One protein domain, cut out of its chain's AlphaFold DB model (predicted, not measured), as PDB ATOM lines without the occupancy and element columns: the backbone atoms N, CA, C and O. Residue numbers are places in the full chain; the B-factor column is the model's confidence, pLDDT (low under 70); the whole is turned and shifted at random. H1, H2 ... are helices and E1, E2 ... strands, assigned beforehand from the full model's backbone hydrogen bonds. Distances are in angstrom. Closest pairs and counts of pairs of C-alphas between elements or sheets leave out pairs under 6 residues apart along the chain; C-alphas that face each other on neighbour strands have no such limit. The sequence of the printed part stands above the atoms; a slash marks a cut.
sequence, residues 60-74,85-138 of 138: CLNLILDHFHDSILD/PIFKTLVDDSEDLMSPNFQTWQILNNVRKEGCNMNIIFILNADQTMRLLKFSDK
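Overview. This is residues 60 to 74 and 85 to 138 of the 138 residues of an uncharacterized protein of Schizaphis graminum (UniProt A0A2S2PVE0). A small wall of three parallel strands, in the order E2, E1, E3, has the longest helix, H2, packed over E2 and E1 on one face, running back against the direction of the strands. The short helix H1 follows the end of E1 and lies on the opposite face, and H3, the last helix, only grazes the sheet. The printed part has 69 residues, with three named strands and three named helices in the order E1, H1, E2, H2, E3, H3, and its class is mixed, helices and strands. It is compact and rounded, with a radius of gyration of the C-alphas of 11.3 A and spans of 29 by 27 by 18 A.

Arrangement. In the sheet, E1, residues 61 to 66, is the inner strand, between the edge strands E2, residues 86 to 91, and E3, residues 118 to 122. E2 and E1 are parallel at 19 degrees, with N 89 and O 63 within hydrogen-bond range at 2.8 A. E1 and E3 are parallel at 8 degrees, with N 64 and O 120 within range at 2.9 A. H2, residues 102 to 114, is on the sheet at a height of 9.6 A, over E2 and E1. On the local plane it stands at 28 degrees to E2 and only just runs along the strands. The closest C-alphas of H2 and E2 are those of Thr 89 and Thr 104, 6.4 A apart. E2, H2 and E3 form a split strand-helix-strand unit, two parallel strands with a helix between them in the chain and E1 between them in the sheet; its crossover is right-handed. H1, residues 67 to 72, is on the opposite face at a height of 8.3 A, only just over none of the strands, with two of its C-alphas falling on E1 and two on E3. H3, residues 126 to 136, only grazes the sheet with residues 128 to 133. H2 and H3 are only just apart, their closest C-alphas 8.4 A from each other. In H1, H2 and H3 every O i to N i+4 pair is within hydrogen-bond range.

Along the chain. E1 begins at C-alpha 61, (31.971, 1.183, -29.875), and is 16.3 A long; E2 is 15.7 A and E3 13.5 A. H2 runs 18.1 A from C-alpha 102 at (20.253, 9.615, -15.735). H1 is 8.9 A long, and H3, 15.2 A, ends at C-alpha 136, (19.088, -3.254, -23.143).

Size, cuts and confidence. The two C-alphas farthest apart are those of Asp 74 and Lys 138, 32.6 A. Residues 75 to 84 are not printed, and C-alphas 74 and 85 are 17.7 A apart across the cut, which falls in the link from H1 to E2. Of the links printed whole, E2 to H2 is short, with 10 residues, and the others are tight. Mean pLDDT of the printed part is 83.3; residue 138, the chain's last, is under 70.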
ATOM      1  N   CYS A  60      30.349   2.464 -34.313       83.81
ATOM      2  CA  CYS A  60      30.807   2.980 -33.034       83.81
ATOM      3  C   CYS A  60      30.912   1.850 -32.007       83.81
ATOM      4  O   CYS A  60      30.267   0.804 -32.134       83.81
ATOM      5  N   LEU A  61      31.743   2.082 -30.994       85.00
ATOM      6  CA  LEU A  61      31.971   1.183 -29.875       85.00
ATOM      7  C   LEU A  61      31.260   1.720 -28.632       85.00
ATOM      8  O   LEU A  61      31.570   2.808 -28.153       85.00
ATOM      9  N   ASN A  62      30.348   0.929 -28.081       88.19
ATOM     10  CA  ASN A  62      29.816   1.130 -26.743       88.19
ATOM     11  C   ASN A  62      30.627   0.291 -25.749       88.19
ATOM     12  O   ASN A  62      30.629  -0.937 -25.826       88.19
ATOM     13  N   LEU A  63      31.330   0.961 -24.843       88.44
ATOM     14  CA  LEU A  63      32.214   0.361 -23.854       88.44
ATOM     15  C   LEU A  63      31.640   0.603 -22.458       88.44
ATOM     16  O   LEU A  63      31.630   1.736 -21.981       88.44
ATOM     17  N   ILE A  64      31.169  -0.458 -21.808       88.62
ATOM     18  CA  ILE A  64      30.585  -0.410 -20.466       88.62
ATOM     19  C   ILE A  64      31.529  -1.123 -19.505       88.62
ATOM     20  O   ILE A  64      31.854  -2.288 -19.722       88.62
ATOM     21  N   LEU A  65      31.978  -0.423 -18.469       87.88
ATOM     22  CA  LEU A  65      33.021  -0.882 -17.553       87.88
ATOM     23  C   LEU A  65      32.610  -0.642 -16.104       87.88
ATOM     24  O   LEU A  65      31.904   0.323 -15.828       87.88
ATOM     25  N   ASP A  66      33.113  -1.462 -15.189       85.00
ATOM     26  CA  ASP A  66      33.204  -1.112 -13.770       85.00
ATOM     27  C   ASP A  66      34.543  -0.414 -13.450       85.00
ATOM     28  O   ASP A  66      35.443  -0.310 -14.290       85.00
ATOM     29  N   HIS A  67      34.691   0.064 -12.213       85.81
ATOM     30  CA  HIS A  67      35.926   0.708 -11.752       85.81
ATOM     31  C   HIS A  67      37.161  -0.201 -11.811       85.81
ATOM     32  O   HIS A  67      38.275   0.292 -12.003       85.81
ATOM     33  N   PHE A  68      36.983  -1.512 -11.648       84.25
ATOM     34  CA  PHE A  68      38.081  -2.472 -11.670       84.25
ATOM     35  C   PHE A  68      38.654  -2.609 -13.084       84.25
ATOM     36  O   PHE A  68      39.842  -2.374 -13.297       84.25
ATOM     37  N   HIS A  69      37.812  -2.896 -14.073       83.69
ATOM     38  CA  HIS A  69      38.222  -3.057 -15.465       83.69
ATOM     39  C   HIS A  69      38.664  -1.736 -16.091       83.69
ATOM     40  O   HIS A  69      39.573  -1.738 -16.918       83.69
ATOM     41  N   ASP A  70      38.095  -0.604 -15.669       85.19
ATOM     42  CA  ASP A  70      38.575   0.707 -16.110       85.19
ATOM     43  C   ASP A  70      40.045   0.944 -15.746       85.19
ATOM     44  O   ASP A  70      40.800   1.499 -16.541       85.19
ATOM     45  N   SER A  71      40.460   0.470 -14.566       82.19
ATOM     46  CA  SER A  71      41.847   0.576 -14.106       82.19
ATOM     47  C   SER A  71      42.810  -0.381 -14.814       82.19
ATOM     48  O   SER A  71      44.013  -0.131 -14.824       82.19
ATOM     49  N   ILE A  72      42.286  -1.458 -15.407       80.94
ATOM     50  CA  ILE A  72      43.076  -2.501 -16.072       80.94
ATOM     51  C   ILE A  72      43.279  -2.188 -17.552       80.94
ATOM     52  O   ILE A  72      44.296  -2.573 -18.109       80.94
ATOM     53  N   LEU A  73      42.346  -1.488 -18.205       79.94
ATOM     54  CA  LEU A  73      42.484  -1.157 -19.621       79.94
ATOM     55  C   LEU A  73      43.621  -0.154 -19.859       79.94
ATOM     56  O   LEU A  73      43.465   1.045 -19.615       79.94
ATOM     57  N   ASP A  74      44.735  -0.622 -20.421       76.88
ATOM     58  CA  ASP A  74      45.866   0.239 -20.755       76.88
ATOM     59  C   ASP A  74      45.771   0.840 -22.177       76.88
ATOM     60  O   ASP A  74      44.892   0.566 -23.005       76.88
ATOM     61  N   PRO A  85      34.520   5.842 -33.121       84.69
ATOM     62  CA  PRO A  85      33.843   6.633 -32.093       84.69
ATOM     63  C   PRO A  85      33.487   5.771 -30.875       84.69
ATOM     64  O   PRO A  85      32.915   4.690 -31.032       84.69
ATOM     65  N   ILE A  86      33.805   6.244 -29.666       86.12
ATOM     66  CA  ILE A  86      33.642   5.473 -28.424       86.12
ATOM     67  C   ILE A  86      32.646   6.164 -27.496       86.12
ATOM     68  O   ILE A  86      32.818   7.329 -27.138       86.12
ATOM     69  N   PHE A  87      31.656   5.404 -27.042       87.31
ATOM     70  CA  PHE A  87      30.780   5.754 -25.933       87.31
ATOM     71  C   PHE A  87      31.214   4.948 -24.717       87.31
ATOM     72  O   PHE A  87      30.990   3.743 -24.656       87.31
ATOM     73  N   LYS A  88      31.877   5.605 -23.765       89.25
ATOM     74  CA  LYS A  88      32.335   4.974 -22.526       89.25
ATOM     75  C   LYS A  88      31.328   5.229 -21.411       89.25
ATOM     76  O   LYS A  88      31.001   6.380 -21.133       89.25
ATOM     77  N   THR A  89      30.890   4.159 -20.762       88.50
ATOM     78  CA  THR A  89      30.012   4.190 -19.592       88.50
ATOM     79  C   THR A  89      30.735   3.521 -18.436       88.50
ATOM     80  O   THR A  89      31.096   2.350 -18.537       88.50
ATOM     81  N   LEU A  90      30.966   4.269 -17.360       87.88
ATOM     82  CA  LEU A  90      31.522   3.737 -16.123       87.88
ATOM     83  C   LEU A  90      30.374   3.505 -15.146       87.88
ATOM     84  O   LEU A  90      29.642   4.440 -14.829       87.88
ATOM     85  N   VAL A  91      30.210   2.259 -14.730       85.94
ATOM     86  CA  VAL A  91      29.164   1.826 -13.812       85.94
ATOM     87  C   VAL A  91      29.729   1.774 -12.401       85.94
ATOM     88  O   VAL A  91      30.791   1.197 -12.169       85.94
ATOM     89  N   ASP A  92      28.993   2.362 -11.462       82.56
ATOM     90  CA  ASP A  92      29.276   2.239 -10.036       82.56
ATOM     91  C   ASP A  92      28.730   0.898  -9.513       82.56
ATOM     92  O   ASP A  92      27.610   0.498  -9.842       82.56
ATOM     93  N   ASP A  93      29.488   0.218  -8.652       76.06
ATOM     94  CA  ASP A  93      29.063  -1.027  -8.001       76.06
ATOM     95  C   ASP A  93      27.754  -0.857  -7.208       76.06
ATOM     96  O   ASP A  93      27.016  -1.820  -6.997       76.06
ATOM     97  N   SER A  94      27.443   0.367  -6.777       80.12
ATOM     98  CA  SER A  94      26.208   0.716  -6.072       80.12
ATOM     99  C   SER A  94      25.029   1.077  -6.988       80.12
ATOM    100  O   SER A  94      23.905   1.226  -6.500       80.12
ATOM    101  N   GLU A  95      25.239   1.197  -8.302       76.50
ATOM    102  CA  GLU A  95      24.191   1.551  -9.262       76.50
ATOM    103  C   GLU A  95      23.279   0.353  -9.583       76.50
ATOM    104  O   GLU A  95      23.729  -0.770  -9.844       76.50
ATOM    105  N   ASP A  96      21.965   0.595  -9.620       79.62
ATOM    106  CA  ASP A  96      21.009  -0.395 -10.117       79.62
ATOM    107  C   ASP A  96      20.894  -0.308 -11.640       79.62
ATOM    108  O   ASP A  96      20.155   0.504 -12.192       79.62
ATOM    109  N   LEU A  97      21.579  -1.213 -12.335       80.69
ATOM    110  CA  LEU A  97      21.532  -1.294 -13.796       80.69
ATOM    111  C   LEU A  97      20.174  -1.744 -14.359       80.69
ATOM    112  O   LEU A  97      19.984  -1.735 -15.575       80.69
ATOM    113  N   MET A  98      19.213  -2.123 -13.506       79.75
ATOM    114  CA  MET A  98      17.826  -2.336 -13.931       79.75
ATOM    115  C   MET A  98      17.074  -1.012 -14.151       79.75
ATOM    116  O   MET A  98      16.119  -0.971 -14.932       79.75
ATOM    117  N   SER A  99      17.516   0.062 -13.494       81.25
ATOM    118  CA  SER A  99      17.045   1.434 -13.670       81.25
ATOM    119  C   SER A  99      18.247   2.380 -13.578       81.25
ATOM    120  O   SER A  99      18.415   3.042 -12.547       81.25
ATOM    121  N   PRO A 100      19.090   2.428 -14.628       82.00
ATOM    122  CA  PRO A 100      20.348   3.157 -14.585       82.00
ATOM    123  C   PRO A 100      20.130   4.632 -14.259       82.00
ATOM    124  O   PRO A 100      19.068   5.211 -14.522       82.00
ATOM    125  N   ASN A 101      21.163   5.256 -13.706       85.69
ATOM    126  CA  ASN A 101      21.148   6.674 -13.403       85.69
ATOM    127  C   ASN A 101      20.942   7.501 -14.696       85.69
ATOM    128  O   ASN A 101      21.131   7.016 -15.816       85.69
ATOM    129  N   PHE A 102      20.558   8.775 -14.568       85.31
ATOM    130  CA  PHE A 102      20.253   9.615 -15.735       85.31
ATOM    131  C   PHE A 102      21.432   9.752 -16.718       85.31
ATOM    132  O   PHE A 102      21.215   9.814 -17.926       85.31
ATOM    133  N   GLN A 103      22.673   9.773 -16.222       84.25
ATOM    134  CA  GLN A 103      23.869   9.900 -17.060       84.25
ATOM    135  C   GLN A 103      24.099   8.627 -17.881       84.25
ATOM    136  O   GLN A 103      24.182   8.699 -19.109       84.25
ATOM    137  N   THR A 104      24.106   7.466 -17.222       84.62
ATOM    138  CA  THR A 104      24.188   6.134 -17.834       84.62
ATOM    139  C   THR A 104      23.064   5.956 -18.856       84.62
ATOM    140  O   THR A 104      23.308   5.605 -20.010       84.62
ATOM    141  N   TRP A 105      21.828   6.295 -18.480       85.88
ATOM    142  CA  TRP A 105      20.669   6.220 -19.365       85.88
ATOM    143  C   TRP A 105      20.815   7.100 -20.611       85.88
ATOM    144  O   TRP A 105      20.518   6.655 -21.721       85.88
ATOM    145  N   GLN A 106      21.296   8.337 -20.463       86.56
ATOM    146  CA  GLN A 106      21.484   9.252 -21.586       86.56
ATOM    147  C   GLN A 106      22.533   8.725 -22.573       86.56
ATOM    148  O   GLN A 106      22.313   8.794 -23.784       86.56
ATOM    149  N   ILE A 107      23.643   8.171 -22.073       85.50
ATOM    150  CA  ILE A 107      24.690   7.578 -22.914       85.50
ATOM    151  C   ILE A 107      24.139   6.364 -23.662       85.50
ATOM    152  O   ILE A 107      24.238   6.315 -24.886       85.50
ATOM    153  N   LEU A 108      23.478   5.435 -22.965       84.38
ATOM    154  CA  LEU A 108      22.877   4.247 -23.585       84.38
ATOM    155  C   LEU A 108      21.814   4.614 -24.633       84.38
ATOM    156  O   LEU A 108      21.739   3.999 -25.698       84.38
ATOM    157  N   ASN A 109      21.014   5.651 -24.376       85.75
ATOM    158  CA  ASN A 109      20.033   6.143 -25.338       85.75
ATOM    159  C   ASN A 109      20.701   6.777 -26.568       85.75
ATOM    160  O   ASN A 109      20.234   6.586 -27.689       85.75
ATOM    161  N   ASN A 110      21.805   7.506 -26.386       85.50
ATOM    162  CA  ASN A 110      22.581   8.050 -27.501       85.50
ATOM    163  C   ASN A 110      23.210   6.929 -28.334       85.50
ATOM    164  O   ASN A 110      23.036   6.921 -29.545       85.50
ATOM    165  N   VAL A 111      23.820   5.927 -27.697       85.88
ATOM    166  CA  VAL A 111      24.345   4.720 -28.361       85.88
ATOM    167  C   VAL A 111      23.271   4.044 -29.221       85.88
ATOM    168  O   VAL A 111      23.528   3.663 -30.364       85.88
ATOM    169  N   ARG A 112      22.042   3.928 -28.698       84.12
ATOM    170  CA  ARG A 112      20.906   3.347 -29.429       84.12
ATOM    171  C   ARG A 112      20.482   4.195 -30.629       84.12
ATOM    172  O   ARG A 112      20.125   3.631 -31.660       84.12
ATOM    173  N   LYS A 113      20.510   5.524 -30.504       86.62
ATOM    174  CA  LYS A 113      20.174   6.459 -31.593       86.62
ATOM    175  C   LYS A 113      21.230   6.472 -32.697       86.62
ATOM    176  O   LYS A 113      20.862   6.478 -33.865       86.62
ATOM    177  N   GLU A 114      22.504   6.435 -32.320       83.00
ATOM    178  CA  GLU A 114      23.648   6.378 -33.241       83.00
ATOM    179  C   GLU A 114      23.799   4.996 -33.898       83.00
ATOM    180  O   GLU A 114      24.496   4.840 -34.899       83.00
ATOM    181  N   GLY A 115      23.116   3.975 -33.368       81.38
ATOM    182  CA  GLY A 115      23.086   2.640 -33.953       81.38
ATOM    183  C   GLY A 115      24.415   1.900 -33.819       81.38
ATOM    184  O   GLY A 115      24.813   1.196 -34.750       81.38
ATOM    185  N   CYS A 116      25.105   2.042 -32.680       81.69
ATOM    186  CA  CYS A 116      26.356   1.321 -32.450       81.69
ATOM    187  C   CYS A 116      26.140  -0.188 -32.509       81.69
ATOM    188  O   CYS A 116      25.307  -0.758 -31.801       81.69
ATOM    189  N   ASN A 117      26.926  -0.839 -33.356       81.69
ATOM    190  CA  ASN A 117      26.866  -2.275 -33.585       81.69
ATOM    191  C   ASN A 117      27.904  -3.062 -32.772       81.69
ATOM    192  O   ASN A 117      27.789  -4.283 -32.689       81.69
ATOM    193  N   MET A 118      28.871  -2.387 -32.146       83.19
ATOM    194  CA  MET A 118      29.880  -3.006 -31.292       83.19
ATOM    195  C   MET A 118      29.634  -2.640 -29.824       83.19
ATOM    196  O   MET A 118      29.608  -1.464 -29.467       83.19
ATOM    197  N   ASN A 119      29.458  -3.653 -28.971       84.19
ATOM    198  CA  ASN A 119      29.254  -3.490 -27.530       84.19
ATOM    199  C   ASN A 119      30.262  -4.364 -26.773       84.19
ATOM    200  O   ASN A 119      30.294  -5.575 -26.982       84.19
ATOM    201  N   ILE A 120      31.060  -3.755 -25.899       84.94
ATOM    202  CA  ILE A 120      31.969  -4.436 -24.971       84.94
ATOM    203  C   ILE A 120      31.502  -4.108 -23.553       84.94
ATOM    204  O   ILE A 120      31.351  -2.936 -23.212       84.94
ATOM    205  N   ILE A 121      31.267  -5.137 -22.738       87.06
ATOM    206  CA  ILE A 121      30.789  -5.000 -21.358       87.06
ATOM    207  C   ILE A 121      31.745  -5.759 -20.440       87.06
ATOM    208  O   ILE A 121      31.820  -6.985 -20.525       87.06
ATOM    209  N   PHE A 122      32.445  -5.042 -19.562       85.88
ATOM    210  CA  PHE A 122      33.308  -5.614 -18.531       85.88
ATOM    211  C   PHE A 122      32.849  -5.161 -17.151       85.88
ATOM    212  O   PHE A 122      33.143  -4.059 -16.701       85.88
ATOM    213  N   ILE A 123      32.076  -6.025 -16.501       84.19
ATOM    214  CA  ILE A 123      31.541  -5.806 -15.162       84.19
ATOM    215  C   ILE A 123      31.765  -7.099 -14.383       84.19
ATOM    216  O   ILE A 123      31.355  -8.177 -14.821       84.19
ATOM    217  N   LEU A 124      32.415  -6.989 -13.233       82.69
ATOM    218  CA  LEU A 124      32.773  -8.100 -12.361       82.69
ATOM    219  C   LEU A 124      31.528  -8.736 -11.728       82.69
ATOM    220  O   LEU A 124      31.453  -9.953 -11.551       82.69
ATOM    221  N   ASN A 125      30.517  -7.922 -11.426       81.50
ATOM    222  CA  ASN A 125      29.260  -8.378 -10.852       81.50
ATOM    223  C   ASN A 125      28.296  -8.920 -11.925       81.50
ATOM    224  O   ASN A 125      27.628  -8.176 -12.646       81.50
ATOM    225  N   ALA A 126      28.164 -10.246 -11.974       80.62
ATOM    226  CA  ALA A 126      27.293 -10.932 -12.924       80.62
ATOM    227  C   ALA A 126      25.796 -10.576 -12.784       80.62
ATOM    228  O   ALA A 126      25.082 -10.589 -13.790       80.62
ATOM    229  N   ASP A 127      25.308 -10.244 -11.581       81.38
ATOM    230  CA  ASP A 127      23.905  -9.838 -11.388       81.38
ATOM    231  C   ASP A 127      23.640  -8.475 -12.035       81.38
ATOM    232  O   ASP A 127      22.654  -8.297 -12.752       81.38
ATOM    233  N   GLN A 128      24.568  -7.533 -11.865       80.62
ATOM    234  CA  GLN A 128      24.507  -6.232 -12.528       80.62
ATOM    235  C   GLN A 128      24.559  -6.379 -14.047       80.62
ATOM    236  O   GLN A 128      23.690  -5.838 -14.734       80.62
ATOM    237  N   THR A 129      25.477  -7.187 -14.577       84.12
ATOM    238  CA  THR A 129      25.532  -7.487 -16.016       84.12
ATOM    239  C   THR A 129      24.201  -8.042 -16.525       84.12
ATOM    240  O   THR A 129      23.679  -7.582 -17.537       84.12
ATOM    241  N   MET A 130      23.588  -8.985 -15.803       84.62
ATOM    242  CA  MET A 130      22.288  -9.550 -16.174       84.62
ATOM    243  C   MET A 130      21.172  -8.495 -16.192       84.62
ATOM    244  O   MET A 130      20.325  -8.499 -17.089       84.62
ATOM    245  N   ARG A 131      21.147  -7.588 -15.211       83.12
ATOM    246  CA  ARG A 131      20.167  -6.489 -15.148       83.12
ATOM    247  C   ARG A 131      20.345  -5.499 -16.292       83.12
ATOM    248  O   ARG A 131      19.354  -5.141 -16.925       83.12
ATOM    249  N   LEU A 132      21.588  -5.133 -16.598       82.88
ATOM    250  CA  LEU A 132      21.934  -4.269 -17.723       82.88
ATOM    251  C   LEU A 132      21.478  -4.872 -19.057       82.88
ATOM    252  O   LEU A 132      20.871  -4.185 -19.875       82.88
ATOM    253  N   LEU A 133      21.717  -6.170 -19.261       82.00
ATOM    254  CA  LEU A 133      21.283  -6.874 -20.471       82.00
ATOM    255  C   LEU A 133      19.755  -6.872 -20.600       82.00
ATOM    256  O   LEU A 133      19.224  -6.521 -21.649       82.00
ATOM    257  N   LYS A 134      19.032  -7.151 -19.508       83.06
ATOM    258  CA  LYS A 134      17.560  -7.067 -19.481       83.06
ATOM    259  C   LYS A 134      17.030  -5.657 -19.738       83.06
ATOM    260  O   LYS A 134      15.919  -5.518 -20.245       83.06
ATOM    261  N   PHE A 135      17.764  -4.623 -19.337       81.56
ATOM    262  CA  PHE A 135      17.429  -3.240 -19.664       81.56
ATOM    263  C   PHE A 135      17.645  -2.965 -21.158       81.56
ATOM    264  O   PHE A 135      16.777  -2.375 -21.793       81.56
ATOM    265  N   SER A 136      18.755  -3.443 -21.727       76.62
ATOM    266  CA  SER A 136      19.088  -3.254 -23.143       76.62
ATOM    267  C   SER A 136      18.163  -4.004 -24.108       76.62
ATOM    268  O   SER A 136      18.009  -3.562 -25.247       76.62
ATOM    269  N   ASP A 137      17.571  -5.122 -23.683       74.25
ATOM    270  CA  ASP A 137      16.628  -5.907 -24.494       74.25
ATOM    271  C   ASP A 137      15.245  -5.239 -24.651       74.25
ATOM    272  O   ASP A 137      14.469  -5.637 -25.523       74.25
ATOM    273  N   LYS A 138      14.917  -4.239 -23.823       64.81
ATOM    274  CA  LYS A 138      13.654  -3.479 -23.889       64.81
ATOM    275  C   LYS A 138      13.724  -2.366 -24.937       64.81
ATOM    276  O   LYS A 138      12.734  -2.159 -25.670       64.81
TER     277      LYS A 138